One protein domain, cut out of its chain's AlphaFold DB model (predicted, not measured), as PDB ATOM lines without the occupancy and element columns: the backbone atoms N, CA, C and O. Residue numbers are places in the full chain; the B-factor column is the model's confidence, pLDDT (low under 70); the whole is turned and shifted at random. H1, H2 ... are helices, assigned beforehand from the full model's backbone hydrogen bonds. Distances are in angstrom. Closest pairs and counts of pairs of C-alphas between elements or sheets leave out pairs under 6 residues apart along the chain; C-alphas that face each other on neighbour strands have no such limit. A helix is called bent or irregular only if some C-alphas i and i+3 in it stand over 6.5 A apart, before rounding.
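AT A GLANCE: This is residues 2 to 51 of the 195 residues of the protein "Immediate early response 2" of Hippocampus comes (UniProt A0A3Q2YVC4). Two long helices, H1 and then H2, meet near their ends as a wide, open V, joined at the corner by a tight link of four residues, 23 to 26. The V is nearly flat, and its two arms point away from each other, with the far ends, Glu 2 and Val 51, making the longest axis. The printed part has 50 residues with two named helices and no named strand, and its class is all helix. It is extended, with a radius of gyration of the C-alphas of 18.9 A and spans of 62 by 25 by 7 A.

HOW THE PARTS SIT: H1, residues 2 to 22, and H2, residues 27 to 50, are close but not clearly touching, with 2 pairs of C-alphas within 8 A. Their closest C-alphas are those of Arg 22 and Leu 28, 6.7 A apart. Their lines stand at 72 degrees, only just about perpendicular. Their centres are 32.3 A apart. Residues 2 to 21, which belong to H1, stand free. Residues 32 to 51, of which 32 to 50 belong to H2, stand free as well. In both H1 and H2 every O i to N i+4 pair is within hydrogen-bond range.

IN THESE COORDINATES: H1 begins at Glu 2, with its C-alpha at (0.334, 35.739, 49.731), and ends at Arg 22, with its C-alpha at (-4.082, 19.810, 24.047), 30.5 A from first to last C-alpha. H2 begins at Gly 27 and measures 34.3 A to the C-alpha of Ser 50 at (-31.406, 24.968, 0.930). Neither helix is bent.

THE WHOLE: The two C-alphas farthest apart, those of Glu 2 and Val 51, are 62.1 A from each other. The printed part has no cut. The mean pLDDT of the printed part is 90.9, and one residue, Arg 25 in the link, is under 70.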
ATOM      1  N   GLU A   2      -0.358  36.744  50.569       71.56
ATOM      2  CA  GLU A   2       0.334  35.739  49.731       71.56
ATOM      3  C   GLU A   2      -0.583  34.746  49.013       71.56
ATOM      4  O   GLU A   2      -0.295  34.362  47.884       71.56
ATOM      5  N   VAL A   3      -1.729  34.399  49.603       83.25
ATOM      6  CA  VAL A   3      -2.666  33.420  49.023       83.25
ATOM      7  C   VAL A   3      -3.191  33.865  47.649       83.25
ATOM      8  O   VAL A   3      -3.405  33.046  46.761       83.25
ATOM      9  N   ASN A   4      -3.329  35.178  47.426       91.00
ATOM     10  CA  ASN A   4      -3.759  35.726  46.136       91.00
ATOM     11  C   ASN A   4      -2.639  35.652  45.076       91.00
ATOM     12  O   ASN A   4      -2.894  35.418  43.896       91.00
ATOM     13  N   ALA A   5      -1.375  35.810  45.481       94.19
ATOM     14  CA  ALA A   5      -0.237  35.618  44.580       94.19
ATOM     15  C   ALA A   5      -0.062  34.135  44.210       94.19
ATOM     16  O   ALA A   5       0.174  33.817  43.043       94.19
ATOM     17  N   GLU A   6      -0.258  33.235  45.176       95.94
ATOM     18  CA  GLU A   6      -0.201  31.792  44.948       95.94
ATOM     19  C   GLU A   6      -1.316  31.318  44.013       95.94
ATOM     20  O   GLU A   6      -1.051  30.618  43.040       95.94
ATOM     21  N   ALA A   7      -2.553  31.779  44.228       97.06
ATOM     22  CA  ALA A   7      -3.686  31.446  43.364       97.06
ATOM     23  C   ALA A   7      -3.435  31.846  41.900       97.06
ATOM     24  O   ALA A   7      -3.691  31.064  40.981       97.06
ATOM     25  N   ARG A   8      -2.858  33.034  41.667       95.88
ATOM     26  CA  ARG A   8      -2.471  33.484  40.319       95.88
ATOM     27  C   ARG A   8      -1.366  32.624  39.713       95.88
ATOM     28  O   ARG A   8      -1.411  32.340  38.517       95.88
ATOM     29  N   ARG A   9      -0.398  32.181  40.520       97.31
ATOM     30  CA  ARG A   9       0.669  31.281  40.066       97.31
ATOM     31  C   ARG A   9       0.107  29.917  39.664       97.31
ATOM     32  O   ARG A   9       0.418  29.437  38.576       97.31
ATOM     33  N   ILE A  10      -0.760  29.331  40.493       97.06
ATOM     34  CA  ILE A  10      -1.436  28.056  40.206       97.06
ATOM     35  C   ILE A  10      -2.243  28.162  38.907       97.06
ATOM     36  O   ILE A  10      -2.133  27.282  38.053       97.06
ATOM     37  N   LEU A  11      -2.992  29.254  38.721       97.62
ATOM     38  CA  LEU A  11      -3.766  29.510  37.503       97.62
ATOM     39  C   LEU A  11      -2.871  29.622  36.259       97.62
ATOM     40  O   LEU A  11      -3.160  29.024  35.225       97.62
ATOM     41  N   ALA A  12      -1.755  30.348  36.342       97.31
ATOM     42  CA  ALA A  12      -0.827  30.479  35.217       97.31
ATOM     43  C   ALA A  12      -0.217  29.123  34.810       97.31
ATOM     44  O   ALA A  12      -0.120  28.797  33.619       97.31
ATOM     45  N   VAL A  13       0.155  28.302  35.797       97.38
ATOM     46  CA  VAL A  13       0.701  26.959  35.564       97.38
ATOM     47  C   VAL A  13      -0.365  26.019  34.995       97.38
ATOM     48  O   VAL A  13      -0.072  25.275  34.058       97.38
ATOM     49  N   SER A  14      -1.599  26.053  35.507       97.19
ATOM     50  CA  SER A  14      -2.677  25.172  35.039       97.19
ATOM     51  C   SER A  14      -3.072  25.464  33.590       97.19
ATOM     52  O   SER A  14      -3.177  24.526  32.798       97.19
ATOM     53  N   ILE A  15      -3.177  26.741  33.207       96.38
ATOM     54  CA  ILE A  15      -3.411  27.152  31.816       96.38
ATOM     55  C   ILE A  15      -2.289  26.634  30.914       96.38
ATOM     56  O   ILE A  15      -2.555  26.005  29.891       96.38
ATOM     57  N   SER A  16      -1.030  26.828  31.311       94.50
ATOM     58  CA  SER A  16       0.124  26.368  30.528       94.50
ATOM     59  C   SER A  16       0.110  24.847  30.322       94.50
ATOM     60  O   SER A  16       0.345  24.366  29.212       94.50
ATOM     61  N   LYS A  17      -0.235  24.076  31.364       93.62
ATOM     62  CA  LYS A  17      -0.370  22.610  31.286       93.62
ATOM     63  C   LYS A  17      -1.520  22.175  30.378       93.62
ATOM     64  O   LYS A  17      -1.361  21.204  29.645       93.62
ATOM     65  N   LEU A  18      -2.639  22.896  30.399       88.69
ATOM     66  CA  LEU A  18      -3.785  22.637  29.526       88.69
ATOM     67  C   LEU A  18      -3.437  22.876  28.049       88.69
ATOM     68  O   LEU A  18      -3.768  22.064  27.188       88.69
ATOM     69  N   TYR A  19      -2.716  23.957  27.745       89.00
ATOM     70  CA  TYR A  19      -2.256  24.219  26.380       89.00
ATOM     71  C   TYR A  19      -1.227  23.192  25.903       89.00
ATOM     72  O   TYR A  19      -1.308  22.731  24.764       89.00
ATOM     73  N   ALA A  20      -0.300  22.786  26.773       84.75
ATOM     74  CA  ALA A  20       0.680  21.755  26.447       84.75
ATOM     75  C   ALA A  20       0.023  20.385  26.199       84.75
ATOM     76  O   ALA A  20       0.404  19.683  25.261       84.75
ATOM     77  N   SER A  21      -0.989  20.013  26.993       84.31
ATOM     78  CA  SER A  21      -1.669  18.719  26.864       84.31
ATOM     79  C   SER A  21      -2.583  18.642  25.643       84.31
ATOM     80  O   SER A  21      -2.690  17.577  25.037       84.31
ATOM     81  N   ARG A  22      -3.182  19.762  25.214       84.19
ATOM     82  CA  ARG A  22      -4.082  19.810  24.047       84.19
ATOM     83  C   ARG A  22      -3.417  19.310  22.758       84.19
ATOM     84  O   ARG A  22      -4.082  18.747  21.890       84.19
ATOM     85  N   SER A  23      -2.102  19.482  22.655       76.88
ATOM     86  CA  SER A  23      -1.296  19.061  21.503       76.88
ATOM     87  C   SER A  23      -0.533  17.754  21.741       76.88
ATOM     88  O   SER A  23       0.113  17.250  20.822       76.88
ATOM     89  N   GLN A  24      -0.601  17.175  22.944       78.69
ATOM     90  CA  GLN A  24       0.131  15.959  23.294       78.69
ATOM     91  C   GLN A  24      -0.718  14.698  23.051       78.69
ATOM     92  O   GLN A  24      -1.933  14.690  23.227       78.69
ATOM     93  N   ARG A  25      -0.059  13.617  22.615       67.88
ATOM     94  CA  ARG A  25      -0.575  12.231  22.580       67.88
ATOM     95  C   ARG A  25      -2.021  12.079  22.059       67.88
ATOM     96  O   ARG A  25      -2.870  11.492  22.710       67.88
ATOM     97  N   GLY A  26      -2.286  12.584  20.849       81.12
ATOM     98  CA  GLY A  26      -3.556  12.362  20.135       81.12
ATOM     99  C   GLY A  26      -4.573  13.505  20.204       81.12
ATOM    100  O   GLY A  26      -5.502  13.506  19.398       81.12
ATOM    101  N   GLY A  27      -4.357  14.523  21.047       86.38
ATOM    102  CA  GLY A  27      -5.253  15.686  21.147       86.38
ATOM    103  C   GLY A  27      -5.401  16.470  19.835       86.38
ATOM    104  O   GLY A  27      -6.515  16.815  19.447       86.38
ATOM    105  N   LEU A  28      -4.313  16.650  19.073       84.44
ATOM    106  CA  LEU A  28      -4.361  17.338  17.773       84.44
ATOM    107  C   LEU A  28      -5.140  16.546  16.707       84.44
ATOM    108  O   LEU A  28      -5.847  17.130  15.886       84.44
ATOM    109  N   ARG A  29      -5.038  15.210  16.727       85.19
ATOM    110  CA  ARG A  29      -5.787  14.336  15.810       85.19
ATOM    111  C   ARG A  29      -7.279  14.381  16.124       85.19
ATOM    112  O   ARG A  29      -8.065  14.569  15.202       85.19
ATOM    113  N   LEU A  30      -7.639  14.285  17.408       89.50
ATOM    114  CA  LEU A  30      -9.019  14.423  17.872       89.50
ATOM    115  C   LEU A  30      -9.584  15.818  17.558       89.50
ATOM    116  O   LEU A  30     -10.716  15.942  17.101       89.50
ATOM    117  N   HIS A  31      -8.785  16.874  17.745       90.50
ATOM    118  CA  HIS A  31      -9.180  18.239  17.403       90.50
ATOM    119  C   HIS A  31      -9.501  18.375  15.911       90.50
ATOM    120  O   HIS A  31     -10.560  18.891  15.561       90.50
ATOM    121  N   ARG A  32      -8.638  17.849  15.031       92.50
ATOM    122  CA  ARG A  32      -8.872  17.853  13.581       92.50
ATOM    123  C   ARG A  32     -10.114  17.050  13.196       92.50
ATOM    124  O   ARG A  32     -10.889  17.521  12.368       92.50
ATOM    125  N   SER A  33     -10.320  15.870  13.786       92.44
ATOM    126  CA  SER A  33     -11.502  15.053  13.490       92.44
ATOM    127  C   SER A  33     -12.794  15.713  13.974       92.44
ATOM    128  O   SER A  33     -13.776  15.710  13.244       92.44
ATOM    129  N   LEU A  34     -12.793  16.335  15.158       93.31
ATOM    130  CA  LEU A  34     -13.948  17.078  15.678       93.31
ATOM    131  C   LEU A  34     -14.302  18.276  14.793       93.31
ATOM    132  O   LEU A  34     -15.472  18.463  14.464       93.31
ATOM    133  N   LEU A  35     -13.299  19.060  14.377       95.12
ATOM    134  CA  LEU A  35     -13.500  20.181  13.458       95.12
ATOM    135  C   LEU A  35     -14.107  19.717  12.131       95.12
ATOM    136  O   LEU A  35     -15.078  20.307  11.670       95.12
ATOM    137  N   LEU A  36     -13.574  18.639  11.546       97.00
ATOM    138  CA  LEU A  36     -14.103  18.078  10.304       97.00
ATOM    139  C   LEU A  36     -15.556  17.615  10.472       97.00
ATOM    140  O   LEU A  36     -16.393  17.943   9.639       97.00
ATOM    141  N   SER A  37     -15.874  16.918  11.566       97.12
ATOM    142  CA  SER A  37     -17.246  16.488  11.863       97.12
ATOM    143  C   SER A  37     -18.215  17.663  12.006       97.12
ATOM    144  O   SER A  37     -19.340  17.581  11.513       97.12
ATOM    145  N   LEU A  38     -17.793  18.759  12.647       97.81
ATOM    146  CA  LEU A  38     -18.606  19.970  12.786       97.81
ATOM    147  C   LEU A  38     -18.853  20.640  11.427       97.81
ATOM    148  O   LEU A  38     -19.994  20.960  11.104       97.81
ATOM    149  N   VAL A  39     -17.807  20.786  10.606       97.88
ATOM    150  CA  VAL A  39     -17.909  21.360   9.255       97.88
ATOM    151  C   VAL A  39     -18.821  20.510   8.371       97.88
ATOM    152  O   VAL A  39     -19.764  21.037   7.786       97.88
ATOM    153  N   MET A  40     -18.621  19.190   8.335       97.88
ATOM    154  CA  MET A  40     -19.450  18.273   7.541       97.88
ATOM    155  C   MET A  40     -20.906  18.236   8.007       97.88
ATOM    156  O   MET A  40     -21.808  18.027   7.199       97.88
ATOM    157  N   ARG A  41     -21.163  18.408   9.310       97.38
ATOM    158  CA  ARG A  41     -22.528  18.578   9.821       97.38
ATOM    159  C   ARG A  41     -23.132  19.880   9.298       97.38
ATOM    160  O   ARG A  41     -24.147  19.813   8.625       97.38
ATOM    161  N   SER A  42     -22.454  21.013   9.483       97.19
ATOM    162  CA  SER A  42     -22.959  22.312   9.017       97.19
ATOM    163  C   SER A  42     -23.205  22.361   7.504       97.19
ATOM    164  O   SER A  42     -24.208  22.909   7.065       97.19
ATOM    165  N   ALA A  43     -22.338  21.736   6.701       96.88
ATOM    166  CA  ALA A  43     -22.505  21.670   5.253       96.88
ATOM    167  C   ALA A  43     -23.751  20.866   4.860       96.88
ATOM    168  O   ALA A  43     -24.491  21.287   3.976       96.88
ATOM    169  N   ARG A  44     -24.013  19.744   5.544       96.38
ATOM    170  CA  ARG A  44     -25.249  18.970   5.356       96.38
ATOM    171  C   ARG A  44     -26.476  19.758   5.792       96.38
ATOM    172  O   ARG A  44     -27.459  19.756   5.065       96.38
ATOM    173  N   ASP A  45     -26.409  20.457   6.919       94.56
ATOM    174  CA  ASP A  45     -27.524  21.263   7.421       94.56
ATOM    175  C   ASP A  45     -27.875  22.388   6.432       94.56
ATOM    176  O   ASP A  45     -29.045  22.612   6.130       94.56
ATOM    177  N   ILE A  46     -26.869  23.053   5.851       95.31
ATOM    178  CA  ILE A  46     -27.066  24.068   4.804       95.31
ATOM    179  C   ILE A  46     -27.610  23.427   3.526       95.31
ATOM    180  O   ILE A  46     -28.551  23.946   2.936       95.31
ATOM    181  N   TYR A  47     -27.060  22.289   3.102       95.56
ATOM    182  CA  TYR A  47     -27.541  21.579   1.919       95.56
ATOM    183  C   TYR A  47     -29.014  21.186   2.069       95.56
ATOM    184  O   TYR A  47     -29.830  21.556   1.242       95.56
ATOM    185  N   HIS A  48     -29.396  20.533   3.162       92.56
ATOM    186  CA  HIS A  48     -30.776  20.099   3.374       92.56
ATOM    187  C   HIS A  48     -31.751  21.240   3.676       92.56
ATOM    188  O   HIS A  48     -32.925  21.112   3.358       92.56
ATOM    189  N   SER A  49     -31.298  22.353   4.263       89.44
ATOM    190  CA  SER A  49     -32.151  23.542   4.440       89.44
ATOM    191  C   SER A  49     -32.309  24.374   3.165       89.44
ATOM    192  O   SER A  49     -33.278  25.119   3.049       89.44
ATOM    193  N   SER A  50     -31.370  24.263   2.219       82.19
ATOM    194  CA  SER A  50     -31.406  24.968   0.930       82.19
ATOM    195  C   SER A  50     -31.953  24.127  -0.219       82.19
ATOM    196  O   SER A  50     -32.346  24.700  -1.230       82.19
ATOM    197  N   VAL A  51     -32.003  22.801  -0.073       79.62
ATOM    198  CA  VAL A  51     -32.767  21.916  -0.949       79.62
ATOM    199  C   VAL A  51     -34.239  22.119  -0.585       79.62
ATOM    200  O   VAL A  51     -34.665  21.632   0.466       79.62
TER     201      VAL A  51